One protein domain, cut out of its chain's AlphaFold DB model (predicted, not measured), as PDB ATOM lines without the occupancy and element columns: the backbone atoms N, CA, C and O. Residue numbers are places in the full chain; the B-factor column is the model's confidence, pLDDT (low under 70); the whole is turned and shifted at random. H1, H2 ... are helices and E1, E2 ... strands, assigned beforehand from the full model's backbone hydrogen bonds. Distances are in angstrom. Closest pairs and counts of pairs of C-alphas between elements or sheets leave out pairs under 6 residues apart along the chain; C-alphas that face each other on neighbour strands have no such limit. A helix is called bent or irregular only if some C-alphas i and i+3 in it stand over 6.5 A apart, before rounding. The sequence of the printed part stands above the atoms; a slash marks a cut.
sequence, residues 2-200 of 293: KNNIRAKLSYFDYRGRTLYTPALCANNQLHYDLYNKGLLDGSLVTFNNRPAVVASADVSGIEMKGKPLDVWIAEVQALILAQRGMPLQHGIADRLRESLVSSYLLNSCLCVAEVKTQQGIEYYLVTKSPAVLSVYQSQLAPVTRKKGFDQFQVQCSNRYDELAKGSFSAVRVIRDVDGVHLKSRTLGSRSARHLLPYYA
ATOM      1  N   LYS A   2     310.663 316.288 278.094       46.84
ATOM      2  CA  LYS A   2     309.499 315.380 277.908       46.84
ATOM      3  C   LYS A   2     308.343 315.546 278.924       46.84
ATOM      4  O   LYS A   2     307.186 315.395 278.541       46.84
ATOM      5  N   ASN A   3     308.621 315.922 280.179       51.97
ATOM      6  CA  ASN A   3     307.581 316.051 281.219       51.97
ATOM      7  C   ASN A   3     306.640 317.250 281.011       51.97
ATOM      8  O   ASN A   3     305.468 317.180 281.370       51.97
ATOM      9  N   ASN A   4     307.117 318.324 280.374       64.06
ATOM     10  CA  ASN A   4     306.338 319.557 280.219       64.06
ATOM     11  C   ASN A   4     305.307 319.462 279.075       64.06
ATOM     12  O   ASN A   4     304.289 320.143 279.098       64.06
ATOM     13  N   ILE A   5     305.543 318.591 278.086       66.06
ATOM     14  CA  ILE A   5     304.615 318.363 276.965       66.06
ATOM     15  C   ILE A   5     303.442 317.479 277.401       66.06
ATOM     16  O   ILE A   5     302.299 317.786 277.083       66.06
ATOM     17  N   ARG A   6     303.699 316.422 278.185       64.50
ATOM     18  CA  ARG A   6     302.640 315.522 278.677       64.50
ATOM     19  C   ARG A   6     301.608 316.245 279.541       64.50
ATOM     20  O   ARG A   6     300.417 316.056 279.330       64.50
ATOM     21  N   ALA A   7     302.062 317.096 280.462       61.38
ATOM     22  CA  ALA A   7     301.171 317.880 281.318       61.38
ATOM     23  C   ALA A   7     300.316 318.878 280.512       61.38
ATOM     24  O   ALA A   7     299.152 319.098 280.835       61.38
ATOM     25  N   LYS A   8     300.877 319.458 279.438       73.38
ATOM     26  CA  LYS A   8     300.126 320.312 278.507       73.38
ATOM     27  C   LYS A   8     299.057 319.504 277.783       73.38
ATOM     28  O   LYS A   8     297.892 319.833 277.917       73.38
ATOM     29  N   LEU A   9     299.429 318.416 277.108       78.50
ATOM     30  CA  LEU A   9     298.476 317.564 276.386       78.50
ATOM     31  C   LEU A   9     297.318 317.116 277.288       78.50
ATOM     32  O   LEU A   9     296.164 317.292 276.924       78.50
ATOM     33  N   SER A  10     297.599 316.692 278.525       79.50
ATOM     34  CA  SER A  10     296.543 316.270 279.452       79.50
ATOM     35  C   SER A  10     295.514 317.345 279.813       79.50
ATOM     36  O   SER A  10     294.403 316.986 280.186       79.50
ATOM     37  N   TYR A  11     295.875 318.630 279.737       82.62
ATOM     38  CA  TYR A  11     294.964 319.744 280.019       82.62
ATOM     39  C   TYR A  11     293.961 319.966 278.873       82.62
ATOM     40  O   TYR A  11     292.799 320.298 279.112       82.62
ATOM     41  N   PHE A  12     294.405 319.741 277.633       83.62
ATOM     42  CA  PHE A  12     293.628 319.967 276.412       83.62
ATOM     43  C   PHE A  12     292.955 318.695 275.870       83.62
ATOM     44  O   PHE A  12     291.989 318.796 275.111       83.62
ATOM     45  N   ASP A  13     293.431 317.509 276.248       74.31
ATOM     46  CA  ASP A  13     292.914 316.233 275.757       74.31
ATOM     47  C   ASP A  13     291.580 315.858 276.411       74.31
ATOM     48  O   ASP A  13     291.435 315.815 277.634       74.31
ATOM     49  N   TYR A  14     290.606 315.522 275.568       65.19
ATOM     50  CA  TYR A  14     289.294 315.040 275.987       65.19
ATOM     51  C   TYR A  14     289.367 313.628 276.583       65.19
ATOM     52  O   TYR A  14     289.809 312.688 275.917       65.19
ATOM     53  N   ARG A  15     288.881 313.451 277.819       58.53
ATOM     54  CA  ARG A  15     288.769 312.137 278.474       58.53
ATOM     55  C   ARG A  15     287.302 311.712 278.527       58.53
ATOM     56  O   ARG A  15     286.552 312.164 279.378       58.53
ATOM     57  N   GLY A  16     286.875 310.849 277.608       51.66
ATOM     58  CA  GLY A  16     285.468 310.451 277.495       51.66
ATOM     59  C   GLY A  16     284.900 309.806 278.765       51.66
ATOM     60  O   GLY A  16     285.361 308.741 279.168       51.66
ATOM     61  N   ARG A  17     283.873 310.434 279.355       44.12
ATOM     62  CA  ARG A  17     282.902 309.851 280.302       44.12
ATOM     63  C   ARG A  17     281.534 310.529 280.128       44.12
ATOM     64  O   ARG A  17     281.448 311.654 279.640       44.12
ATOM     65  N   THR A  18     280.465 309.819 280.474       44.91
ATOM     66  CA  THR A  18     279.059 310.232 280.317       44.91
ATOM     67  C   THR A  18     278.729 311.448 281.176       44.91
ATOM     68  O   THR A  18     279.031 311.394 282.361       44.91
ATOM     69  N   LEU A  19     278.084 312.494 280.626       47.91
ATOM     70  CA  LEU A  19     277.447 313.585 281.392       47.91
ATOM     71  C   LEU A  19     276.582 314.524 280.516       47.91
ATOM     72  O   LEU A  19     276.629 314.490 279.294       47.91
ATOM     73  N   TYR A  20     275.770 315.338 281.193       51.41
ATOM     74  CA  TYR A  20     274.826 316.368 280.729       51.41
ATOM     75  C   TYR A  20     275.245 317.155 279.463       51.41
ATOM     76  O   TYR A  20     276.379 317.603 279.354       51.41
ATOM     77  N   THR A  21     274.326 317.371 278.510       58.06
ATOM     78  CA  THR A  21     274.643 317.798 277.128       58.06
ATOM     79  C   THR A  21     275.430 319.114 276.974       58.06
ATOM     80  O   THR A  21     276.329 319.156 276.136       58.06
ATOM     81  N   PRO A  22     275.176 320.172 277.766       57.06
ATOM     82  CA  PRO A  22     276.062 321.340 277.822       57.06
ATOM     83  C   PRO A  22     277.433 321.032 278.455       57.06
ATOM     84  O   PRO A  22     278.456 321.498 277.968       57.06
ATOM     85  N   ALA A  23     277.486 320.198 279.496       54.53
ATOM     86  CA  ALA A  23     278.715 319.847 280.218       54.53
ATOM     87  C   ALA A  23     279.531 318.719 279.565       54.53
ATOM     88  O   ALA A  23     280.623 318.413 280.036       54.53
ATOM     89  N   LEU A  24     279.049 318.128 278.463       61.97
ATOM     90  CA  LEU A  24     279.722 317.037 277.745       61.97
ATOM     91  C   LEU A  24     281.191 317.324 277.452       61.97
ATOM     92  O   LEU A  24     281.997 316.406 277.384       61.97
ATOM     93  N   CYS A  25     281.528 318.597 277.279       62.69
ATOM     94  CA  CYS A  25     282.844 319.044 276.853       62.69
ATOM     95  C   CYS A  25     283.773 319.325 278.043       62.69
ATOM     96  O   CYS A  25     284.984 319.320 277.863       62.69
ATOM     97  N   ALA A  26     283.231 319.473 279.261       58.16
ATOM     98  CA  ALA A  26     283.963 319.764 280.498       58.16
ATOM     99  C   ALA A  26     284.829 318.591 281.006       58.16
ATOM    100  O   ALA A  26     285.438 318.664 282.068       58.16
ATOM    101  N   ASN A  27     284.903 317.501 280.242       64.38
ATOM    102  CA  ASN A  27     285.754 316.352 280.533       64.38
ATOM    103  C   ASN A  27     287.216 316.537 280.066       64.38
ATOM    104  O   ASN A  27     288.017 315.602 280.157       64.38
ATOM    105  N   ASN A  28     287.576 317.720 279.556       78.19
ATOM    106  CA  ASN A  28     288.952 318.212 279.603       78.19
ATOM    107  C   ASN A  28     289.024 319.459 280.494       78.19
ATOM    108  O   ASN A  28     288.037 320.176 280.672       78.19
ATOM    109  N   GLN A  29     290.201 319.693 281.073       84.25
ATOM    110  CA  GLN A  29     290.371 320.756 282.059       84.25
ATOM    111  C   GLN A  29     290.140 322.139 281.437       84.25
ATOM    112  O   GLN A  29     289.492 322.972 282.060       84.25
ATOM    113  N   LEU A  30     290.578 322.357 280.188       88.50
ATOM    114  CA  LEU A  30     290.328 323.612 279.473       88.50
ATOM    115  C   LEU A  30     288.835 323.969 279.432       88.50
ATOM    116  O   LEU A  30     288.443 325.056 279.846       88.50
ATOM    117  N   HIS A  31     287.984 323.086 278.905       88.06
ATOM    118  CA  HIS A  31     286.560 323.380 278.759       88.06
ATOM    119  C   HIS A  31     285.863 323.488 280.114       88.06
ATOM    120  O   HIS A  31     284.930 324.277 280.224       88.06
ATOM    121  N   TYR A  32     286.309 322.745 281.133       85.69
ATOM    122  CA  TYR A  32     285.813 322.901 282.503       85.69
ATOM    123  C   TYR A  32     286.107 324.301 283.056       85.69
ATOM    124  O   TYR A  32     285.201 324.975 283.546       85.69
ATOM    125  N   ASP A  33     287.346 324.772 282.909       87.62
ATOM    126  CA  ASP A  33     287.762 326.094 283.383       87.62
ATOM    127  C   ASP A  33     286.996 327.206 282.649       87.62
ATOM    128  O   ASP A  33     286.473 328.126 283.279       87.62
ATOM    129  N   LEU A  34     286.849 327.091 281.325       89.31
ATOM    130  CA  LEU A  34     286.089 328.055 280.523       89.31
ATOM    131  C   LEU A  34     284.587 328.028 280.830       89.31
ATOM    132  O   LEU A  34     283.945 329.078 280.849       89.31
ATOM    133  N   TYR A  35     284.020 326.847 281.081       88.00
ATOM    134  CA  TYR A  35     282.629 326.698 281.503       88.00
ATOM    135  C   TYR A  35     282.381 327.418 282.831       88.00
ATOM    136  O   TYR A  35     281.468 328.239 282.919       88.00
ATOM    137  N   ASN A  36     283.224 327.165 283.836       86.38
ATOM    138  CA  ASN A  36     283.117 327.806 285.143       86.38
ATOM    139  C   ASN A  36     283.329 329.314 285.060       86.38
ATOM    140  O   ASN A  36     282.566 330.058 285.667       86.38
ATOM    141  N   LYS A  37     284.309 329.774 284.274       86.25
ATOM    142  CA  LYS A  37     284.526 331.206 284.047       86.25
ATOM    143  C   LYS A  37     283.281 331.871 283.462       86.25
ATOM    144  O   LYS A  37     282.810 332.856 284.016       86.25
ATOM    145  N   GLY A  38     282.699 331.296 282.407       86.38
ATOM    146  CA  GLY A  38     281.468 331.824 281.811       86.38
ATOM    147  C   GLY A  38     280.278 331.824 282.779       86.38
ATOM    148  O   GLY A  38     279.477 332.753 282.766       86.38
ATOM    149  N   LEU A  39     280.167 330.815 283.653       85.88
ATOM    150  CA  LEU A  39     279.135 330.785 284.696       85.88
ATOM    151  C   LEU A  39     279.326 331.863 285.767       85.88
ATOM    152  O   LEU A  39     278.346 332.485 286.172       85.88
ATOM    153  N   LEU A  40     280.554 332.027 286.262       87.31
ATOM    154  CA  LEU A  40     280.873 332.933 287.366       87.31
ATOM    155  C   LEU A  40     280.826 334.396 286.925       87.31
ATOM    156  O   LEU A  40     280.231 335.221 287.613       87.31
ATOM    157  N   ASP A  41     281.403 334.696 285.764       87.44
ATOM    158  CA  ASP A  41     281.492 336.059 285.243       87.44
ATOM    159  C   ASP A  41     280.190 336.493 284.545       87.44
ATOM    160  O   ASP A  41     280.007 337.673 284.258       87.44
ATOM    161  N   GLY A  42     279.300 335.545 284.220       84.81
ATOM    162  CA  GLY A  42     278.102 335.804 283.418       84.81
ATOM    163  C   GLY A  42     278.419 336.288 281.999       84.81
ATOM    164  O   GLY A  42     277.595 336.965 281.387       84.81
ATOM    165  N   SER A  43     279.614 335.970 281.494       87.62
ATOM    166  CA  SER A  43     280.144 336.491 280.236       87.62
ATOM    167  C   SER A  43     280.142 335.457 279.111       87.62
ATOM    168  O   SER A  43     280.297 334.250 279.333       87.62
ATOM    169  N   LEU A  44     279.995 335.932 277.870       90.50
ATOM    170  CA  LEU A  44     280.201 335.097 276.690       90.50
ATOM    171  C   LEU A  44     281.700 334.953 276.420       90.50
ATOM    172  O   LEU A  44     282.345 335.878 275.928       90.50
ATOM    173  N   VAL A  45     282.239 333.763 276.677       90.19
ATOM    174  CA  VAL A  45     283.613 333.419 276.296       90.19
ATOM    175  C   VAL A  45     283.685 333.181 274.780       90.19
ATOM    176  O   VAL A  45     283.044 332.258 274.268       90.19
ATOM    177  N   THR A  46     284.466 333.994 274.063       90.38
ATOM    178  CA  THR A  46     284.636 333.930 272.599       90.38
ATOM    179  C   THR A  46     286.033 333.477 272.184       90.38
ATOM    180  O   THR A  46     286.963 333.475 272.983       90.38
ATOM    181  N   PHE A  47     286.173 333.079 270.917       88.69
ATOM    182  CA  PHE A  47     287.428 332.635 270.312       88.69
ATOM    183  C   PHE A  47     287.638 333.327 268.963       88.69
ATOM    184  O   PHE A  47     286.663 333.700 268.305       88.69
ATOM    185  N   ASN A  48     288.898 333.398 268.521       82.62
ATOM    186  CA  ASN A  48     289.322 333.963 267.234       82.62
ATOM    187  C   ASN A  48     288.948 335.445 267.052       82.62
ATOM    188  O   ASN A  48     288.489 335.824 265.976       82.62
ATOM    189  N   ASN A  49     289.131 336.277 268.085       73.44
ATOM    190  CA  ASN A  49     288.957 337.735 268.004       73.44
ATOM    191  C   ASN A  49     287.616 338.150 267.387       73.44
ATOM    192  O   ASN A  49     287.534 339.026 266.520       73.44
ATOM    193  N   ARG A  50     286.542 337.481 267.814       80.69
ATOM    194  CA  ARG A  50     285.181 337.825 267.401       80.69
ATOM    195  C   ARG A  50     284.868 339.275 267.810       80.69
ATOM    196  O   ARG A  50     285.294 339.684 268.891       80.69
ATOM    197  N   PRO A  51     284.089 340.037 267.016       77.19
ATOM    198  CA  PRO A  51     283.564 341.320 267.470       77.19
ATOM    199  C   PRO A  51     282.883 341.189 268.833       77.19
ATOM    200  O   PRO A  51     282.124 340.238 269.063       77.19
ATOM    201  N   ALA A  52     283.173 342.135 269.723       76.56
ATOM    202  CA  ALA A  52     282.625 342.131 271.066       76.56
ATOM    203  C   ALA A  52     281.095 342.233 271.012       76.56
ATOM    204  O   ALA A  52     280.534 343.068 270.307       76.56
ATOM    205  N   VAL A  53     280.439 341.366 271.773       85.44
ATOM    206  CA  VAL A  53     279.036 341.518 272.169       85.44
ATOM    207  C   VAL A  53     278.973 341.921 273.638       85.44
ATOM    208  O   VAL A  53     279.992 341.861 274.340       85.44
ATOM    209  N   VAL A  54     277.788 342.302 274.113       88.00
ATOM    210  CA  VAL A  54     277.567 342.635 275.531       88.00
ATOM    211  C   VAL A  54     278.162 341.564 276.440       88.00
ATOM    212  O   VAL A  54     277.932 340.372 276.243       88.00
ATOM    213  N   ALA A  55     278.941 342.010 277.429       86.25
ATOM    214  CA  ALA A  55     279.586 341.147 278.416       86.25
ATOM    215  C   ALA A  55     280.320 339.942 277.788       86.25
ATOM    216  O   ALA A  55     280.239 338.826 278.295       86.25
ATOM    217  N   SER A  56     281.022 340.139 276.669       89.94
ATOM    218  CA  SER A  56     281.886 339.111 276.076       89.94
ATOM    219  C   SER A  56     283.357 339.294 276.438       89.94
ATOM    220  O   SER A  56     283.820 340.408 276.680       89.94
ATOM    221  N   ALA A  57     284.093 338.184 276.471       89.00
ATOM    222  CA  ALA A  57     285.534 338.163 276.683       89.00
ATOM    223  C   ALA A  57     286.188 337.158 275.730       89.00
ATOM    224  O   ALA A  57     285.785 335.993 275.677       89.00
ATOM    225  N   ASP A  58     287.215 337.595 274.998       90.38
ATOM    226  CA  ASP A  58     287.959 336.719 274.095       90.38
ATOM    227  C   ASP A  58     289.031 335.919 274.845       90.38
ATOM    228  O   ASP A  58     289.736 336.445 275.713       90.38
ATOM    229  N   VAL A  59     289.174 334.635 274.505       89.75
ATOM    230  CA  VAL A  59     290.171 333.764 275.139       89.75
ATOM    231  C   VAL A  59     291.614 334.196 274.880       89.75
ATOM    232  O   VAL A  59     292.476 333.870 275.690       89.75
ATOM    233  N   SER A  60     291.905 334.933 273.804       89.44
ATOM    234  CA  SER A  60     293.249 335.481 273.554       89.44
ATOM    235  C   SER A  60     293.681 336.487 274.626       89.44
ATOM    236  O   SER A  60     294.871 336.620 274.900       89.44
ATOM    237  N   GLY A  61     292.724 337.130 275.303       87.88
ATOM    238  CA  GLY A  61     292.985 338.007 276.444       87.88
ATOM    239  C   GLY A  61     293.323 337.267 277.744       87.88
ATOM    240  O   GLY A  61     293.666 337.904 278.736       87.88
ATOM    241  N   ILE A  62     293.223 335.934 277.770       87.81
ATOM    242  CA  ILE A  62     293.553 335.110 278.934       87.81
ATOM    243  C   ILE A  62     294.995 334.622 278.799       87.81
ATOM    244  O   ILE A  62     295.312 333.799 277.937       87.81
ATOM    245  N   GLU A  63     295.871 335.087 279.686       88.12
ATOM    246  CA  GLU A  63     297.246 334.601 279.750       88.12
ATOM    247  C   GLU A  63     297.349 333.285 280.526       88.12
ATOM    248  O   GLU A  63     296.887 333.146 281.658       88.12
ATOM    249  N   MET A  64     298.039 332.316 279.935       83.56
ATOM    250  CA  MET A  64     298.398 331.059 280.573       83.56
ATOM    251  C   MET A  64     299.906 330.865 280.439       83.56
ATOM    252  O   MET A  64     300.435 330.763 279.335       83.56
ATOM    253  N   LYS A  65     300.633 330.793 281.561       81.19
ATOM    254  CA  LYS A  65     302.092 330.543 281.569       81.19
ATOM    255  C   LYS A  65     302.880 331.468 280.614       81.19
ATOM    256  O   LYS A  65     303.771 331.000 279.905       81.19
ATOM    257  N   GLY A  66     302.533 332.758 280.583       85.19
ATOM    258  CA  GLY A  66     303.226 333.783 279.792       85.19
ATOM    259  C   GLY A  66     302.906 333.798 278.292       85.19
ATOM    260  O   GLY A  66     303.663 334.389 277.528       85.19
ATOM    261  N   LYS A  67     301.830 333.134 277.846       88.88
ATOM    262  CA  LYS A  67     301.299 333.258 276.478       88.88
ATOM    263  C   LYS A  67     299.764 333.330 276.482       88.88
ATOM    264  O   LYS A  67     299.156 332.730 277.370       88.88
ATOM    265  N   PRO A  68     299.145 333.969 275.473       92.31
ATOM    266  CA  PRO A  68     297.706 333.890 275.228       92.31
ATOM    267  C   PRO A  68     297.186 332.449 275.113       92.31
ATOM    268  O   PRO A  68     297.878 331.554 274.614       92.31
ATOM    269  N   LEU A  69     295.959 332.205 275.575       91.56
ATOM    270  CA  LEU A  69     295.367 330.865 275.597       91.56
ATOM    271  C   LEU A  69     295.084 330.302 274.195       91.56
ATOM    272  O   LEU A  69     295.257 329.106 273.970       91.56
ATOM    273  N   ASP A  70     294.697 331.143 273.237       92.19
ATOM    274  CA  ASP A  70     294.480 330.758 271.836       92.19
ATOM    275  C   ASP A  70     295.768 330.235 271.169       92.19
ATOM    276  O   ASP A  70     295.730 329.246 270.432       92.19
ATOM    277  N   VAL A  71     296.923 330.825 271.501       93.12
ATOM    278  CA  VAL A  71     298.249 330.344 271.081       93.12
ATOM    279  C   VAL A  71     298.497 328.934 271.608       93.12
ATOM    280  O   VAL A  71     298.911 328.057 270.849       93.12
ATOM    281  N   TRP A  72     298.209 328.683 272.889       91.56
ATOM    282  CA  TRP A  72     298.364 327.343 273.462       91.56
ATOM    283  C   TRP A  72     297.460 326.314 272.795       91.56
ATOM    284  O   TRP A  72     297.917 325.209 272.500       91.56
ATOM    285  N   ILE A  73     296.202 326.675 272.537       93.25
ATOM    286  CA  ILE A  73     295.250 325.808 271.840       93.25
ATOM    287  C   ILE A  73     295.788 325.454 270.445       93.25
ATOM    288  O   ILE A  73     295.806 324.278 270.078       93.25
ATOM    289  N   ALA A  74     296.279 326.441 269.689       93.56
ATOM    290  CA  ALA A  74     296.821 326.223 268.351       93.56
ATOM    291  C   ALA A  74     298.077 325.334 268.352       93.56
ATOM    292  O   ALA A  74     298.161 324.386 267.564       93.56
ATOM    293  N   GLU A  75     299.035 325.595 269.249       92.81
ATOM    294  CA  GLU A  75     300.251 324.783 269.397       92.81
ATOM    295  C   GLU A  75     299.914 323.325 269.744       92.81
ATOM    296  O   GLU A  75     300.453 322.391 269.145       92.81
ATOM    297  N   VAL A  76     299.000 323.116 270.692       91.19
ATOM    298  CA  VAL A  76     298.615 321.773 271.134       91.19
ATOM    299  C   VAL A  76     297.836 321.030 270.056       91.19
ATOM    300  O   VAL A  76     298.120 319.858 269.807       91.19
ATOM    301  N   GLN A  77     296.923 321.698 269.352       92.62
ATOM    302  CA  GLN A  77     296.199 321.063 268.256       92.62
ATOM    303  C   GLN A  77     297.135 320.639 267.122       92.62
ATOM    304  O   GLN A  77     296.980 319.543 266.582       92.62
ATOM    305  N   ALA A  78     298.144 321.449 266.791       93.19
ATOM    306  CA  ALA A  78     299.163 321.054 265.822       93.19
ATOM    307  C   ALA A  78     299.906 319.779 266.271       93.19
ATOM    308  O   ALA A  78     300.100 318.864 265.472       93.19
ATOM    309  N   LEU A  79     300.256 319.662 267.555       90.88
ATOM    310  CA  LEU A  79     300.888 318.451 268.094       90.88
ATOM    311  C   LEU A  79     299.971 317.222 268.014       90.88
ATOM    312  O   LEU A  79     300.422 316.160 267.582       90.88
ATOM    313  N   ILE A  80     298.696 317.357 268.390       88.56
ATOM    314  CA  ILE A  80     297.706 316.266 268.334       88.56
ATOM    315  C   ILE A  80     297.548 315.759 266.896       88.56
ATOM    316  O   ILE A  80     297.535 314.554 266.648       88.56
ATOM    317  N   LEU A  81     297.448 316.670 265.929       90.88
ATOM    318  CA  LEU A  81     297.289 316.320 264.520       90.88
ATOM    319  C   LEU A  81     298.548 315.663 263.938       90.88
ATOM    320  O   LEU A  81     298.432 314.677 263.211       90.88
ATOM    321  N   ALA A  82     299.741 316.144 264.303       90.00
ATOM    322  CA  ALA A  82     301.002 315.518 263.906       90.00
ATOM    323  C   ALA A  82     301.133 314.088 264.462       90.00
ATOM    324  O   ALA A  82     301.508 313.173 263.732       90.00
ATOM    325  N   GLN A  83     300.748 313.858 265.725       88.50
ATOM    326  CA  GLN A  83     300.722 312.516 266.332       88.50
ATOM    327  C   GLN A  83     299.734 311.565 265.645       88.50
ATOM    328  O   GLN A  83     299.937 310.353 265.655       88.50
ATOM    329  N   ARG A  84     298.686 312.107 265.019       87.31
ATOM    330  CA  ARG A  84     297.723 311.358 264.196       87.31
ATOM    331  C   ARG A  84     298.189 311.160 262.746       87.31
ATOM    332  O   ARG A  84     297.403 310.713 261.918       87.31
ATOM    333  N   GLY A  85     299.444 311.489 262.432       88.25
ATOM    334  CA  GLY A  85     300.053 311.270 261.117       88.25
ATOM    335  C   GLY A  85     299.829 312.396 260.105       88.25
ATOM    336  O   GLY A  85     300.126 312.211 258.926       88.25
ATOM    337  N   MET A  86     299.315 313.561 260.517       89.12
ATOM    338  CA  MET A  86     299.158 314.699 259.607       89.12
ATOM    339  C   MET A  86     300.517 315.378 259.338       89.12
ATOM    340  O   MET A  86     301.211 315.727 260.296       89.12
ATOM    341  N   PRO A  87     300.904 315.620 258.069       85.12
ATOM    342  CA  PRO A  87     302.198 316.212 257.730       85.12
ATOM    343  C   PRO A  87     302.187 317.729 257.969       85.12
ATOM    344  O   PRO A  87     301.921 318.525 257.070       85.12
ATOM    345  N   LEU A  88     302.454 318.138 259.208       87.62
ATOM    346  CA  LEU A  88     302.480 319.541 259.614       87.62
ATOM    347  C   LEU A  88     303.908 320.099 259.609       87.62
ATOM    348  O   LEU A  88     304.819 319.521 260.195       87.62
ATOM    349  N   GLN A  89     304.093 321.245 258.954       86.44
ATOM    350  CA  GLN A  89     305.369 321.964 258.929       86.44
ATOM    351  C   GLN A  89     305.637 322.677 260.264       86.44
ATOM    352  O   GLN A  89     304.716 323.002 261.017       86.44
ATOM    353  N   HIS A  90     306.909 322.972 260.543       84.94
ATOM    354  CA  HIS A  90     307.285 323.801 261.689       84.94
ATOM    355  C   HIS A  90     306.666 325.210 261.581       84.94
ATOM    356  O   HIS A  90     306.523 325.744 260.484       84.94
ATOM    357  N   GLY A  91     306.269 325.804 262.712       86.88
ATOM    358  CA  GLY A  91     305.646 327.138 262.749       86.88
ATOM    359  C   GLY A  91     304.198 327.207 262.238       86.88
ATOM    360  O   GLY A  91     303.641 328.295 262.108       86.88
ATOM    361  N   ILE A  92     303.548 326.069 261.955       89.88
ATOM    362  CA  ILE A  92     302.164 326.066 261.453       89.88
ATOM    363  C   ILE A  92     301.157 326.664 262.445       89.88
ATOM    364  O   ILE A  92     300.148 327.219 262.019       89.88
ATOM    365  N   ALA A  93     301.453 326.590 263.747       89.81
ATOM    366  CA  ALA A  93     300.627 327.151 264.813       89.81
ATOM    367  C   ALA A  93     300.476 328.674 264.710       89.81
ATOM    368  O   ALA A  93     299.395 329.194 264.967       89.81
ATOM    369  N   ASP A  94     301.522 329.374 264.271       89.69
ATOM    370  CA  ASP A  94     301.471 330.823 264.078       89.69
ATOM    371  C   ASP A  94     300.765 331.190 262.773       89.69
ATOM    372  O   ASP A  94     299.946 332.103 262.744       89.69
ATOM    373  N   ARG A  95     301.029 330.438 261.697       91.56
ATOM    374  CA  ARG A  95     300.458 330.711 260.367       91.56
ATOM    375  C   ARG A  95     298.968 330.391 260.261       91.56
ATOM    376  O   ARG A  95     298.264 331.064 259.520       91.56
ATOM    377  N   LEU A  96     298.512 329.336 260.934       91.81
ATOM    378  CA  LEU A  96     297.145 328.812 260.841       91.81
ATOM    379  C   LEU A  96     296.438 328.829 262.201       91.81
ATOM    380  O   LEU A  96     295.624 327.947 262.477       91.81
ATOM    381  N   ARG A  97     296.754 329.812 263.056       91.81
ATOM    382  CA  ARG A  97     296.263 329.889 264.440       91.81
ATOM    383  C   ARG A  97     294.748 329.711 264.539       91.81
ATOM    384  O   ARG A  97     294.292 328.779 265.191       91.81
ATOM    385  N   GLU A  98     293.976 330.529 263.829       90.81
ATOM    386  CA  GLU A  98     292.506 330.490 263.862       90.81
ATOM    387  C   GLU A  98     291.929 329.159 263.353       90.81
ATOM    388  O   GLU A  98     290.993 328.607 263.941       90.81
ATOM    389  N   SER A  99     292.503 328.602 262.280       91.94
ATOM    390  CA  SER A  99     292.109 327.290 261.749       91.94
ATOM    391  C   SER A  99     292.407 326.169 262.743       91.94
ATOM    392  O   SER A  99     291.615 325.238 262.876       91.94
ATOM    393  N   LEU A 100     293.529 326.242 263.458       93.69
ATOM    394  CA  LEU A 100     293.898 325.260 264.473       93.69
ATOM    395  C   LEU A 100     293.014 325.382 265.715       93.69
ATOM    396  O   LEU A 100     292.549 324.359 266.209       93.69
ATOM    397  N   VAL A 101     292.690 326.595 266.166       93.06
ATOM    398  CA  VAL A 101     291.707 326.811 267.240       93.06
ATOM    399  C   VAL A 101     290.338 326.262 266.833       93.06
ATOM    400  O   VAL A 101     289.745 325.473 267.563       93.06
ATOM    401  N   SER A 102     289.862 326.582 265.628       92.44
ATOM    402  CA  SER A 102     288.586 326.071 265.102       92.44
ATOM    403  C   SER A 102     288.574 324.546 264.991       92.44
ATOM    404  O   SER A 102     287.607 323.891 265.384       92.44
ATOM    405  N   SER A 103     289.672 323.967 264.493       92.62
ATOM    406  CA  SER A 103     289.868 322.520 264.435       92.62
ATOM    407  C   SER A 103     289.803 321.911 265.830       92.62
ATOM    408  O   SER A 103     289.072 320.943 266.024       92.62
ATOM    409  N   TYR A 104     290.503 322.486 266.805       92.50
ATOM    410  CA  TYR A 104     290.470 322.019 268.184       92.50
ATOM    411  C   TYR A 104     289.039 322.004 268.728       92.50
ATOM    412  O   TYR A 104     288.556 320.937 269.099       92.50
ATOM    413  N   LEU A 105     288.335 323.140 268.666       91.19
ATOM    414  CA  LEU A 105     286.968 323.275 269.178       91.19
ATOM    415  C   LEU A 105     286.015 322.247 268.556       91.19
ATOM    416  O   LEU A 105     285.295 321.555 269.273       91.19
ATOM    417  N   LEU A 106     286.047 322.079 267.230       91.19
ATOM    418  CA  LEU A 106     285.207 321.091 266.548       91.19
ATOM    419  C   LEU A 106     285.524 319.652 266.984       91.19
ATOM    420  O   LEU A 106     284.617 318.825 267.055       91.19
ATOM    421  N   ASN A 107     286.788 319.336 267.266       89.56
ATOM    422  CA  ASN A 107     287.214 317.998 267.682       89.56
ATOM    423  C   ASN A 107     287.008 317.721 269.176       89.56
ATOM    424  O   ASN A 107     286.982 316.554 269.575       89.56
ATOM    425  N   SER A 108     286.882 318.757 270.000       87.19
ATOM    426  CA  SER A 108     286.812 318.629 271.455       87.19
ATOM    427  C   SER A 108     285.407 318.845 272.016       87.19
ATOM    428  O   SER A 108     285.112 318.344 273.100       87.19
ATOM    429  N   CYS A 109     284.528 319.557 271.300       87.50
ATOM    430  CA  CYS A 109     283.227 319.955 271.828       87.50
ATOM    431  C   CYS A 109     282.099 320.012 270.779       87.50
ATOM    432  O   CYS A 109     282.296 319.819 269.574       87.50
ATOM    433  N   LEU A 110     280.872 320.239 271.262       89.38
ATOM    434  CA  LEU A 110     279.747 320.665 270.433       89.38
ATOM    435  C   LEU A 110     279.816 322.184 270.275       89.38
ATOM    436  O   LEU A 110     279.827 322.905 271.273       89.38
ATOM    437  N   CYS A 111     279.840 322.665 269.039       90.62
ATOM    438  CA  CYS A 111     279.921 324.085 268.723       90.62
ATOM    439  C   CYS A 111     278.603 324.607 268.147       90.62
ATOM    440  O   CYS A 111     277.867 323.877 267.487       90.62
ATOM    441  N   VAL A 112     278.351 325.895 268.343       91.19
ATOM    442  CA  VAL A 112     277.418 326.706 267.568       91.19
ATOM    443  C   VAL A 112     278.209 327.380 266.454       91.19
ATOM    444  O   VAL A 112     279.167 328.104 266.723       91.19
ATOM    445  N   ALA A 113     277.821 327.123 265.208       91.31
ATOM    446  CA  ALA A 113     278.327 327.815 264.033       91.31
ATOM    447  C   ALA A 113     277.333 328.894 263.600       91.31
ATOM    448  O   ALA A 113     276.185 328.572 263.296       91.31
ATOM    449  N   GLU A 114     277.786 330.144 263.538       89.12
ATOM    450  CA  GLU A 114     277.050 331.258 262.930       89.12
ATOM    451  C   GLU A 114     277.266 331.225 261.413       89.12
ATOM    452  O   GLU A 114     278.393 331.399 260.939       89.12
ATOM    453  N   VAL A 115     276.200 330.972 260.654       87.31
ATOM    454  CA  VAL A 115     276.238 330.765 259.206       87.31
ATOM    455  C   VAL A 115     275.441 331.840 258.484       87.31
ATOM    456  O   VAL A 115     274.249 332.005 258.725       87.31
ATOM    457  N   LYS A 116     276.074 332.537 257.536       84.50
ATOM    458  CA  LYS A 116     275.376 333.497 256.673       84.50
ATOM    459  C   LYS A 116     274.728 332.760 255.501       84.50
ATOM    460  O   LYS A 116     275.424 332.177 254.669       84.50
ATOM    461  N   THR A 117     273.404 332.794 255.426       83.25
ATOM    462  CA  THR A 117     272.600 332.267 254.317       83.25
ATOM    463  C   THR A 117     272.010 333.412 253.492       83.25
ATOM    464  O   THR A 117     272.185 334.589 253.810       83.25
ATOM    465  N   GLN A 118     271.332 333.087 252.388       82.12
ATOM    466  CA  GLN A 118     270.610 334.089 251.589       82.12
ATOM    467  C   GLN A 118     269.450 334.726 252.370       82.12
ATOM    468  O   GLN A 118     269.056 335.844 252.064       82.12
ATOM    469  N   GLN A 119     268.923 334.017 253.372       79.69
ATOM    470  CA  GLN A 119     267.776 334.434 254.181       79.69
ATOM    471  C   GLN A 119     268.186 335.195 255.450       79.69
ATOM    472  O   GLN A 119     267.320 335.715 256.149       79.69
ATOM    473  N   GLY A 120     269.485 335.277 255.753       80.69
ATOM    474  CA  GLY A 120     269.989 335.949 256.947       80.69
ATOM    475  C   GLY A 120     271.072 335.148 257.656       80.69
ATOM    476  O   GLY A 120     271.874 334.461 257.023       80.69
ATOM    477  N   ILE A 121     271.126 335.271 258.978       83.94
ATOM    478  CA  ILE A 121     272.052 334.517 259.827       83.94
ATOM    479  C   ILE A 121     271.315 333.321 260.438       83.94
ATOM    480  O   ILE A 121     270.267 333.469 261.062       83.94
ATOM    481  N   GLU A 122     271.882 332.130 260.282       86.31
ATOM    482  CA  GLU A 122     271.407 330.893 260.895       86.31
ATOM    483  C   GLU A 122     272.458 330.335 261.851       86.31
ATOM    484  O   GLU A 122     273.659 330.468 261.622       86.31
ATOM    485  N   TYR A 123     272.012 329.637 262.894       88.69
ATOM    486  CA  TYR A 123     272.906 328.957 263.824       88.69
ATOM    487  C   TYR A 123     272.775 327.450 263.687       88.69
ATOM    488  O   TYR A 123     271.670 326.905 263.697       88.69
ATOM    489  N   TYR A 124     273.908 326.756 263.602       90.50
ATOM    490  CA  TYR A 124     273.952 325.296 263.534       90.50
ATOM    491  C   TYR A 124     274.729 324.710 264.706       90.50
ATOM    492  O   TYR A 124     275.851 325.129 264.974       90.50
ATOM    493  N   LEU A 125     274.180 323.672 265.342       91.19
ATOM    494  CA  LEU A 125     274.956 322.807 266.227       91.19
ATOM    495  C   LEU A 125     275.817 321.871 265.388       91.19
ATOM    496  O   LEU A 125     275.295 321.137 264.550       91.19
ATOM    497  N   VAL A 126     277.128 321.896 265.601       92.44
ATOM    498  CA  VAL A 126     278.104 321.162 264.792       92.44
ATOM    499  C   VAL A 126     279.209 320.559 265.646       92.44
ATOM    500  O   VAL A 126     279.606 321.119 266.665       92.44
ATOM    501  N   THR A 127     279.734 319.412 265.225       92.06
ATOM    502  CA  THR A 127     280.918 318.808 265.847       92.06
ATOM    503  C   THR A 127     281.683 317.925 264.857       92.06
ATOM    504  O   THR A 127     281.129 317.446 263.866       92.06
ATOM    505  N   LYS A 128     282.969 317.711 265.133       92.25
ATOM    506  CA  LYS A 128     283.833 316.671 264.557       92.25
ATOM    507  C   LYS A 128     284.302 315.682 265.633       92.25
ATOM    508  O   LYS A 128     285.227 314.921 265.389       92.25
ATOM    509  N   SER A 129     283.716 315.691 266.830       88.25
ATOM    510  CA  SER A 129     284.094 314.778 267.909       88.25
ATOM    511  C   SER A 129     283.245 313.503 267.865       88.25
ATOM    512  O   SER A 129     282.042 313.568 268.146       88.25
ATOM    513  N   PRO A 130     283.835 312.321 267.589       85.94
ATOM    514  CA  PRO A 130     283.093 311.059 267.620       85.94
ATOM    515  C   PRO A 130     282.466 310.786 268.991       85.94
ATOM    516  O   PRO A 130     281.349 310.281 269.071       85.94
ATOM    517  N   ALA A 131     283.157 311.176 270.067       82.19
ATOM    518  CA  ALA A 131     282.684 310.994 271.434       82.19
ATOM    519  C   ALA A 131     281.486 311.894 271.775       82.19
ATOM    520  O   ALA A 131     280.611 311.494 272.538       82.19
ATOM    521  N   VAL A 132     281.414 313.101 271.204       84.31
ATOM    522  CA  VAL A 132     280.221 313.955 271.333       84.31
ATOM    523  C   VAL A 132     279.069 313.364 270.523       84.31
ATOM    524  O   VAL A 132     277.940 313.317 271.008       84.31
ATOM    525  N   LEU A 133     279.337 312.875 269.308       85.19
ATOM    526  CA  LEU A 133     278.301 312.268 268.472       85.19
ATOM    527  C   LEU A 133     277.697 311.008 269.095       85.19
ATOM    528  O   LEU A 133     276.487 310.815 268.985       85.19
ATOM    529  N   SER A 134     278.495 310.167 269.761       84.25
ATOM    530  CA  SER A 134     278.009 308.907 270.347       84.25
ATOM    531  C   SER A 134     276.937 309.116 271.418       84.25
ATOM    532  O   SER A 134     276.089 308.251 271.612       84.25
ATOM    533  N   VAL A 135     276.907 310.285 272.064       82.56
ATOM    534  CA  VAL A 135     275.871 310.640 273.052       82.56
ATOM    535  C   VAL A 135     274.479 310.702 272.422       82.56
ATOM    536  O   VAL A 135     273.479 310.432 273.084       82.56
ATOM    537  N   TYR A 136     274.402 311.024 271.131       84.38
ATOM    538  CA  TYR A 136     273.139 311.139 270.409       84.38
ATOM    539  C   TYR A 136     272.663 309.818 269.803       84.38
ATOM    540  O   TYR A 136     271.557 309.772 269.270       84.38
ATOM    541  N   GLN A 137     273.450 308.741 269.887       86.31
ATOM    542  CA  GLN A 137     273.165 307.477 269.204       86.31
ATOM    543  C   GLN A 137     271.812 306.867 269.612       86.31
ATOM    544  O   GLN A 137     271.058 306.411 268.752       86.31
ATOM    545  N   SER A 138     271.463 306.913 270.901       84.50
ATOM    546  CA  SER A 138     270.171 306.421 271.407       84.50
ATOM    547  C   SER A 138     268.989 307.332 271.054       84.50
ATOM    548  O   SER A 138     267.845 306.883 271.039       84.50
ATOM    549  N   GLN A 139     269.259 308.596 270.726       87.31
ATOM    550  CA  GLN A 139     268.259 309.632 270.451       87.31
ATOM    551  C   GLN A 139     268.043 309.860 268.950       87.31
ATOM    552  O   GLN A 139     267.260 310.726 268.568       87.31
ATOM    553  N   LEU A 140     268.732 309.114 268.079       88.69
ATOM    554  CA  LEU A 140     268.634 309.311 266.635       88.69
ATOM    555  C   LEU A 140     267.203 309.109 266.143       88.69
ATOM    556  O   LEU A 140     266.567 308.112 266.490       88.69
ATOM    557  N   ALA A 141     266.748 309.997 265.264       88.88
ATOM    558  CA  ALA A 141     265.477 309.853 264.574       88.88
ATOM    559  C   ALA A 141     265.484 308.618 263.646       88.88
ATOM    560  O   ALA A 141     266.547 308.260 263.109       88.88
ATOM    561  N   PRO A 142     264.329 307.974 263.382       86.94
ATOM    562  CA  PRO A 142     264.254 306.739 262.594       86.94
ATOM    563  C   PRO A 142     264.923 306.830 261.215       86.94
ATOM    564  O   PRO A 142     265.637 305.915 260.802       86.94
ATOM    565  N   VAL A 143     264.750 307.960 260.519       85.44
ATOM    566  CA  VAL A 143     265.360 308.214 259.201       85.44
ATOM    567  C   VAL A 143     266.887 308.218 259.283       85.44
ATOM    568  O   VAL A 143     267.558 307.687 258.402       85.44
ATOM    569  N   THR A 144     267.446 308.794 260.347       84.12
ATOM    570  CA  THR A 144     268.897 308.870 260.553       84.12
ATOM    571  C   THR A 144     269.470 307.510 260.938       84.12
ATOM    572  O   THR A 144     270.508 307.127 260.402       84.12
ATOM    573  N   ARG A 145     268.768 306.737 261.785       83.75
ATOM    574  CA  ARG A 145     269.169 305.363 262.144       83.75
ATOM    575  C   ARG A 145     269.326 304.478 260.909       83.75
ATOM    576  O   ARG A 145     270.333 303.789 260.787       83.75
ATOM    577  N   LYS A 146     268.379 304.552 259.965       79.38
ATOM    578  CA  LYS A 146     268.406 303.765 258.716       79.38
ATOM    579  C   LYS A 146     269.627 304.041 257.838       79.38
ATOM    580  O   LYS A 146     270.072 303.140 257.141       79.38
ATOM    581  N   LYS A 147     270.170 305.263 257.855       78.69
ATOM    582  CA  LYS A 147     271.352 305.610 257.052       78.69
ATOM    583  C   LYS A 147     272.671 305.138 257.684       78.69
ATOM    584  O   LYS A 147     273.705 305.258 257.039       78.69
ATOM    585  N   GLY A 148     272.649 304.633 258.918       76.56
ATOM    586  CA  GLY A 148     273.837 304.216 259.660       76.56
ATOM    587  C   GLY A 148     274.541 305.383 260.360       76.56
ATOM    588  O   GLY A 148     274.733 306.458 259.790       76.56
ATOM    589  N   PHE A 149     274.922 305.176 261.619       81.56
ATOM    590  CA  PHE A 149     275.651 306.165 262.422       81.56
ATOM    591  C   PHE A 149     277.117 306.302 261.974       81.56
ATOM    592  O   PHE A 149     277.657 307.408 261.932       81.56
ATOM    593  N   ASP A 150     277.730 305.197 261.549       83.00
ATOM    594  CA  ASP A 150     279.166 305.112 261.255       83.00
ATOM    595  C   ASP A 150     279.603 306.001 260.081       83.00
ATOM    596  O   ASP A 150     280.710 306.539 260.081       83.00
ATOM    597  N   GLN A 151     278.712 306.278 259.122       83.00
ATOM    598  CA  GLN A 151     279.008 307.202 258.017       83.00
ATOM    599  C   GLN A 151     279.350 308.625 258.504       83.00
ATOM    600  O   GLN A 151     280.096 309.354 257.848       83.00
ATOM    601  N   PHE A 152     278.809 309.036 259.659       83.94
ATOM    602  CA  PHE A 152     279.069 310.347 260.253       83.94
ATOM    603  C   PHE A 152     280.386 310.360 261.035       83.94
ATOM    604  O   PHE A 152     281.034 311.405 261.125       83.94
ATOM    605  N   GLN A 153     280.840 309.205 261.532       79.62
ATOM    606  CA  GLN A 153     282.151 309.089 262.173       79.62
ATOM    607  C   GLN A 153     283.288 309.343 261.180       79.62
ATOM    608  O   GLN A 153     284.267 310.001 261.524       79.62
ATOM    609  N   VAL A 154     283.139 308.929 259.918       80.12
ATOM    610  CA  VAL A 154     284.140 309.199 258.869       80.12
ATOM    611  C   VAL A 154     284.381 310.706 258.697       80.12
ATOM    612  O   VAL A 154     285.522 311.139 258.528       80.12
ATOM    613  N   GLN A 155     283.329 311.521 258.815       79.38
ATOM    614  CA  GLN A 155     283.389 312.985 258.664       79.38
ATOM    615  C   GLN A 155     284.065 313.692 259.842       79.38
ATOM    616  O   GLN A 155     284.498 314.836 259.714       79.38
ATOM    617  N   CYS A 156     284.211 312.998 260.969       83.06
ATOM    618  CA  CYS A 156     284.959 313.481 262.123       83.06
ATOM    619  C   CYS A 156     286.479 313.435 261.901       83.06
ATOM    620  O   CYS A 156     287.233 314.052 262.649       83.06
ATOM    621  N   SER A 157     286.948 312.743 260.858       84.56
ATOM    622  CA  SER A 157     288.371 312.699 260.517       84.56
ATOM    623  C   SER A 157     288.883 314.086 260.126       84.56
ATOM    624  O   SER A 157     288.203 314.835 259.422       84.56
ATOM    625  N   ASN A 158     290.094 314.422 260.565       84.44
ATOM    626  CA  ASN A 158     290.748 315.683 260.212       84.44
ATOM    627  C   ASN A 158     291.544 315.525 258.924       84.44
ATOM    628  O   ASN A 158     292.222 314.512 258.738       84.44
ATOM    629  N   ARG A 159     291.518 316.545 258.068       87.06
ATOM    630  CA  ARG A 159     292.345 316.592 256.857       87.06
ATOM    631  C   ARG A 159     293.164 317.876 256.817       87.06
ATOM    632  O   ARG A 159     292.724 318.920 257.285       87.06
ATOM    633  N   TYR A 160     294.370 317.796 256.255       86.69
ATOM    634  CA  TYR A 160     295.260 318.956 256.162       86.69
ATOM    635  C   TYR A 160     294.644 320.089 255.332       86.69
ATOM    636  O   TYR A 160     294.779 321.263 255.671       86.69
ATOM    637  N   ASP A 161     293.922 319.745 254.264       89.44
ATOM    638  CA  ASP A 161     293.285 320.730 253.397       89.44
ATOM    639  C   ASP A 161     292.166 321.508 254.105       89.44
ATOM    640  O   ASP A 161     291.938 322.666 253.760       89.44
ATOM    641  N   GLU A 162     291.527 320.932 255.132       90.00
ATOM    642  CA  GLU A 162     290.565 321.650 255.979       90.00
ATOM    643  C   GLU A 162     291.240 322.797 256.744       90.00
ATOM    644  O   GLU A 162     290.701 323.902 256.796       90.00
ATOM    645  N   LEU A 163     292.446 322.564 257.278       89.69
ATOM    646  CA  LEU A 163     293.222 323.579 258.001       89.69
ATOM    647  C   LEU A 163     293.706 324.683 257.066       89.69
ATOM    648  O   LEU A 163     293.557 325.864 257.379       89.69
ATOM    649  N   ALA A 164     294.266 324.290 255.920       88.44
ATOM    650  CA  ALA A 164     294.814 325.220 254.940       88.44
ATOM    651  C   ALA A 164     293.730 326.127 254.338       88.44
ATOM    652  O   ALA A 164     293.983 327.301 254.080       88.44
ATOM    653  N   LYS A 165     292.517 325.597 254.129       88.56
ATOM    654  CA  LYS A 165     291.381 326.350 253.575       88.56
ATOM    655  C   LYS A 165     290.540 327.063 254.638       88.56
ATOM    656  O   LYS A 165     289.670 327.849 254.268       88.56
ATOM    657  N   GLY A 166     290.724 326.750 255.925       87.31
ATOM    658  CA  GLY A 166     289.804 327.175 256.987       87.31
ATOM    659  C   GLY A 166     288.377 326.677 256.731       87.31
ATOM    660  O   GLY A 166     287.410 327.418 256.902       87.31
ATOM    661  N   SER A 167     288.251 325.451 256.212       90.69
ATOM    662  CA  SER A 167     286.976 324.869 255.803       90.69
ATOM    663  C   SER A 167     286.849 323.435 256.287       90.69
ATOM    664  O   SER A 167     287.513 322.545 255.769       90.69
ATOM    665  N   PHE A 168     285.953 323.196 257.235       91.06
ATOM    666  CA  PHE A 168     285.858 321.941 257.969       91.06
ATOM    667  C   PHE A 168     284.609 321.157 257.584       91.06
ATOM    668  O   PHE A 168     283.497 321.683 257.595       91.06
ATOM    669  N   SER A 169     284.773 319.873 257.288       91.38
ATOM    670  CA  SER A 169     283.665 318.927 257.191       91.38
ATOM    671  C   SER A 169     283.250 318.537 258.604       91.38
ATOM    672  O   SER A 169     284.015 317.897 259.318       91.38
ATOM    673  N   ALA A 170     282.059 318.943 259.021       92.19
ATOM    674  CA  ALA A 170     281.516 318.682 260.343       92.19
ATOM    675  C   ALA A 170     280.153 317.993 260.244       92.19
ATOM    676  O   ALA A 170     279.479 318.010 259.209       92.19
ATOM    677  N   VAL A 171     279.733 317.399 261.353       93.00
ATOM    678  CA  VAL A 171     278.405 316.814 261.492       93.00
ATOM    679  C   VAL A 171     277.512 317.837 262.179       93.00
ATOM    680  O   VAL A 171     277.753 318.217 263.324       93.00
ATOM    681  N   ARG A 172     276.479 318.290 261.467       93.00
ATOM    682  CA  ARG A 172     275.398 319.109 262.011       93.00
ATOM    683  C   ARG A 172     274.432 318.218 262.782       93.00
ATOM    684  O   ARG A 172     273.919 317.241 262.234       93.00
ATOM    685  N   VAL A 173     274.164 318.603 264.022       91.00
ATOM    686  CA  VAL A 173     273.166 317.998 264.901       91.00
ATOM    687  C   VAL A 173     271.900 318.844 264.821       91.00
ATOM    688  O   VAL A 173     271.933 320.052 265.047       91.00
ATOM    689  N   ILE A 174     270.785 318.222 264.465       90.06
ATOM    690  CA  ILE A 174     269.468 318.856 264.403       90.06
ATOM    691  C   ILE A 174     268.572 318.079 265.352       90.06
ATOM    692  O   ILE A 174     268.546 316.852 265.300       90.06
ATOM    693  N   ARG A 175     267.880 318.785 266.237       86.12
ATOM    694  CA  ARG A 175     266.882 318.199 267.129       86.12
ATOM    695  C   ARG A 175     265.516 318.598 266.614       86.12
ATOM    696  O   ARG A 175     265.349 319.754 266.241       86.12
ATOM    697  N   ASP A 176     264.581 317.671 266.602       83.19
ATOM    698  CA  ASP A 176     263.173 317.931 266.330       83.19
ATOM    699  C   ASP A 176     262.294 316.951 267.117       83.19
ATOM    700  O   ASP A 176     262.763 316.272 268.035       83.19
ATOM    701  N   VAL A 177     261.001 316.927 266.790       82.62
ATOM    702  CA  VAL A 177     260.000 316.076 267.445       82.62
ATOM    703  C   VAL A 177     260.239 314.579 267.221       82.62
ATOM    704  O   VAL A 177     259.859 313.781 268.075       82.62
ATOM    705  N   ASP A 178     260.902 314.196 266.126       84.19
ATOM    706  CA  ASP A 178     261.163 312.798 265.762       84.19
ATOM    707  C   ASP A 178     262.494 312.284 266.339       84.19
ATOM    708  O   ASP A 178     262.800 311.085 266.280       84.19
ATOM    709  N   GLY A 179     263.298 313.186 266.907       86.81
ATOM    710  CA  GLY A 179     264.537 312.900 267.610       86.81
ATOM    711  C   GLY A 179     265.711 313.702 267.059       86.81
ATOM    712  O   GLY A 179     265.618 314.889 266.751       86.81
ATOM    713  N   VAL A 180     266.878 313.059 266.992       89.06
ATOM    714  CA  VAL A 180     268.116 313.698 266.534       89.06
ATOM    715  C   VAL A 180     268.439 313.299 265.099       89.06
ATOM    716  O   VAL A 180     268.638 312.124 264.772       89.06
ATOM    717  N   HIS A 181     268.566 314.299 264.235       91.12
ATOM    718  CA  HIS A 181     269.055 314.161 262.875       91.12
ATOM    719  C   HIS A 181     270.513 314.588 262.768       91.12
ATOM    720  O   HIS A 181     270.917 315.649 263.246       91.12
ATOM    721  N   LEU A 182     271.298 313.768 262.076       92.00
ATOM    722  CA  LEU A 182     272.683 314.065 261.741       92.00
ATOM    723  C   LEU A 182     272.767 314.382 260.250       92.00
ATOM    724  O   LEU A 182     272.232 313.651 259.413       92.00
ATOM    725  N   LYS A 183     273.413 315.499 259.912       91.44
ATOM    726  CA  LYS A 183     273.636 315.916 258.525       91.44
ATOM    727  C   LYS A 183     275.071 316.366 258.336       91.44
ATOM    728  O   LYS A 183     275.605 317.127 259.133       91.44
ATOM    729  N   SER A 184     275.672 315.945 257.238       90.25
ATOM    730  CA  SER A 184     276.979 316.434 256.809       90.25
ATOM    731  C   SER A 184     276.906 317.910 256.460       90.25
ATOM    732  O   SER A 184     275.978 318.346 255.771       90.25
ATOM    733  N   ARG A 185     277.887 318.688 256.910       89.50
ATOM    734  CA  ARG A 185     277.977 320.106 256.580       89.50
ATOM    735  C   ARG A 185     279.427 320.536 256.456       89.50
ATOM    736  O   ARG A 185     280.239 320.262 257.331       89.50
ATOM    737  N   THR A 186     279.729 321.273 255.398       89.44
ATOM    738  CA  THR A 186     281.001 321.983 255.281       89.44
ATOM    739  C   THR A 186     280.850 323.383 255.869       89.44
ATOM    740  O   THR A 186     279.949 324.134 255.487       89.44
ATOM    741  N   LEU A 187     281.725 323.716 256.808       87.75
ATOM    742  CA  LEU A 187     281.830 325.009 257.472       87.75
ATOM    743  C   LEU A 187     283.062 325.706 256.909       87.75
ATOM    744  O   LEU A 187     284.169 325.349 257.285       87.75
ATOM    745  N   GLY A 188     282.883 326.632 255.970       76.62
ATOM    746  CA  GLY A 188     283.986 327.385 255.373       76.62
ATOM    747  C   GLY A 188     284.029 328.815 255.890       76.62
ATOM    748  O   GLY A 188     282.997 329.337 256.296       76.62
ATOM    749  N   SER A 189     285.174 329.481 255.772       64.31
ATOM    750  CA  SER A 189     285.353 330.898 256.137       64.31
ATOM    751  C   SER A 189     284.324 331.860 255.518       64.31
ATOM    752  O   SER A 189     283.990 332.885 256.104       64.31
ATOM    753  N   ARG A 190     283.780 331.531 254.336       58.97
ATOM    754  CA  ARG A 190     282.720 332.317 253.677       58.97
ATOM    755  C   ARG A 190     281.309 332.018 254.185       58.97
ATOM    756  O   ARG A 190     280.434 332.863 254.025       58.97
ATOM    757  N   SER A 191     281.070 330.820 254.721       58.56
ATOM    758  CA  SER A 191     279.735 330.363 255.118       58.56
ATOM    759  C   SER A 191     279.537 330.394 256.626       58.56
ATOM    760  O   SER A 191     278.497 330.870 257.053       58.56
ATOM    761  N   ALA A 192     280.514 329.953 257.416       62.25
ATOM    762  CA  ALA A 192     280.517 330.014 258.871       62.25
ATOM    763  C   ALA A 192     281.490 331.104 259.337       62.25
ATOM    764  O   ALA A 192     282.698 330.973 259.149       62.25
ATOM    765  N   ARG A 193     280.965 332.183 259.926       70.38
ATOM    766  CA  ARG A 193     281.783 333.308 260.406       70.38
ATOM    767  C   ARG A 193     282.426 333.020 261.753       70.38
ATOM    768  O   ARG A 193     283.583 333.368 261.960       70.38
ATOM    769  N   HIS A 194     281.685 332.381 262.655       84.69
ATOM    770  CA  HIS A 194     282.118 332.177 264.032       84.69
ATOM    771  C   HIS A 194     281.749 330.782 264.530       84.69
ATOM    772  O   HIS A 194     280.671 330.264 264.227       84.69
ATOM    773  N   LEU A 195     282.658 330.190 265.305       89.06
ATOM    774  CA  LEU A 195     282.477 328.926 266.011       89.06
ATOM    775  C   LEU A 195     282.619 329.188 267.504       89.06
ATOM    776  O   LEU A 195     283.651 329.678 267.955       89.06
ATOM    777  N   LEU A 196     281.582 328.857 268.263       89.94
ATOM    778  CA  LEU A 196     281.549 329.042 269.710       89.94
ATOM    779  C   LEU A 196     281.187 327.721 270.381       89.94
ATOM    780  O   LEU A 196     280.278 327.044 269.902       89.94
ATOM    781  N   PRO A 197     281.822 327.332 271.494       90.44
ATOM    782  CA  PRO A 197     281.365 326.178 272.251       90.44
ATOM    783  C   PRO A 197     279.916 326.366 272.706       90.44
ATOM    784  O   PRO A 197     279.553 327.410 273.249       90.44
ATOM    785  N   TYR A 198     279.081 325.343 272.525       89.12
ATOM    786  CA  TYR A 198     277.654 325.412 272.853       89.12
ATOM    787  C   TYR A 198     277.403 325.769 274.321       89.12
ATOM    788  O   TYR A 198     276.501 326.541 274.633       89.12
ATOM    789  N   TYR A 199     278.243 325.268 275.224       86.38
ATOM    790  CA  TYR A 199     278.137 325.576 276.646       86.38
ATOM    791  C   TYR A 199     278.405 327.053 276.963       86.38
ATOM    792  O   TYR A 199     277.784 327.584 277.874       86.38
ATOM    793  N   ALA A 200     279.282 327.729 276.210       89.00
ATOM    794  CA  ALA A 200     279.570 329.148 276.417       89.00
ATOM    795  C   ALA A 200     278.347 329.994 276.040       89.00
ATOM    796  O   ALA A 200     277.937 330.864 276.803       89.00
TER     797      ALA A 200
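What this domain is: This is residues 2 to 200 of the 293 residues of an uncharacterized protein of Ammoniphilus sp. CFH 90114 (UniProt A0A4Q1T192). A strongly twisted folded sheet, one sheet bent back on itself into two leaves that face each other, has E6 and E5 opposite E3 and E7 with E4 as the hinge, and H5, near the middle of the domain, packs on it. H3 crosses H5 on the side away from the sheet, with H1 and H4 on H3, while H2 packs on a small parallel pair, E1 and E2. The printed part has 199 residues with nine named helices and seven named strands, in the order H1 H2 E1 E2 H3 H4 H5 E3 E4 H6 H7 H8 H9 E5 E6 E7, a mixed class. The large sheet runs E6 E5 E4 E3 E7, antiparallel throughout; the whole is compact, with a radius of gyration of the C-alphas of 16.6 A and spans of 50 by 41 by 36 A.

How they stand to each other: Start at H1, residues 2 to 12, which touches residues 29 to 30 alone of H2, residues 29 to 41; the closest C-alphas, Tyr 11 and Gln 29, are 5.1 A apart. E1, residues 44 to 46, and E2, residues 56 to 58, are parallel, with N 46 and O 57 at 2.9 A. Next find the hub, H3, residues 69 to 83; it touches H1, H4, residues 92 to 95, and H5, residues 97 to 108. The closest C-alphas of H3 and H5 are Ala 74 and Leu 100, 5.0 A, at a steep tilt of 69.5 degrees, only just short of perpendicular. H5 is on the large sheet at a height of 8.4 A. E3, residues 111 to 117, and E4, residues 120 to 127, form a hairpin, N 113 to O 124 2.8 A. H6, residues 130 to 134, H7, residues 142 to 146, and H9, residues 160 to 165, only graze the sheet; H8, residues 150 to 155, is on it, 9.3 A high. E5, residues 167 to 176, is the antiparallel neighbour of E4, with N 171 and O 127 within hydrogen-bond range at 2.9 A, and forms a hairpin with E6, residues 179 to 188, with N 172 and O 183 within hydrogen-bond range at 2.8 A. E7, residues 192 to 197, pairs with E3, N 112 to O 196 2.7 A. Every O i to N i+4 pair is within hydrogen-bond range in H2, H3, H5, H6, H7 and H9, but 5 of 7 in H1 and 1 of 2 in H8; H4 is too short for one.

Where its parts are: Find C-alpha 2 at (309.499, 315.380, 277.908), where H1 begins its 16.6 A. H3 runs 21.2 A from C-alpha 69 at (295.367, 330.865, 275.597). E5 spans 26.9 A and E6 27.2 A, bending by 53 degrees at residue 184. E7 ends at C-alpha 197, (281.365, 326.178, 272.251).

The domain as a whole: The C-alphas farthest apart, Lys 2 and Gln 119, lie 51.6 A apart. The printed part has no cut; H1 to H2 is the long link. The model's pLDDT is under 70 at residues 2 to 7, 14 to 27 and 189 to 192.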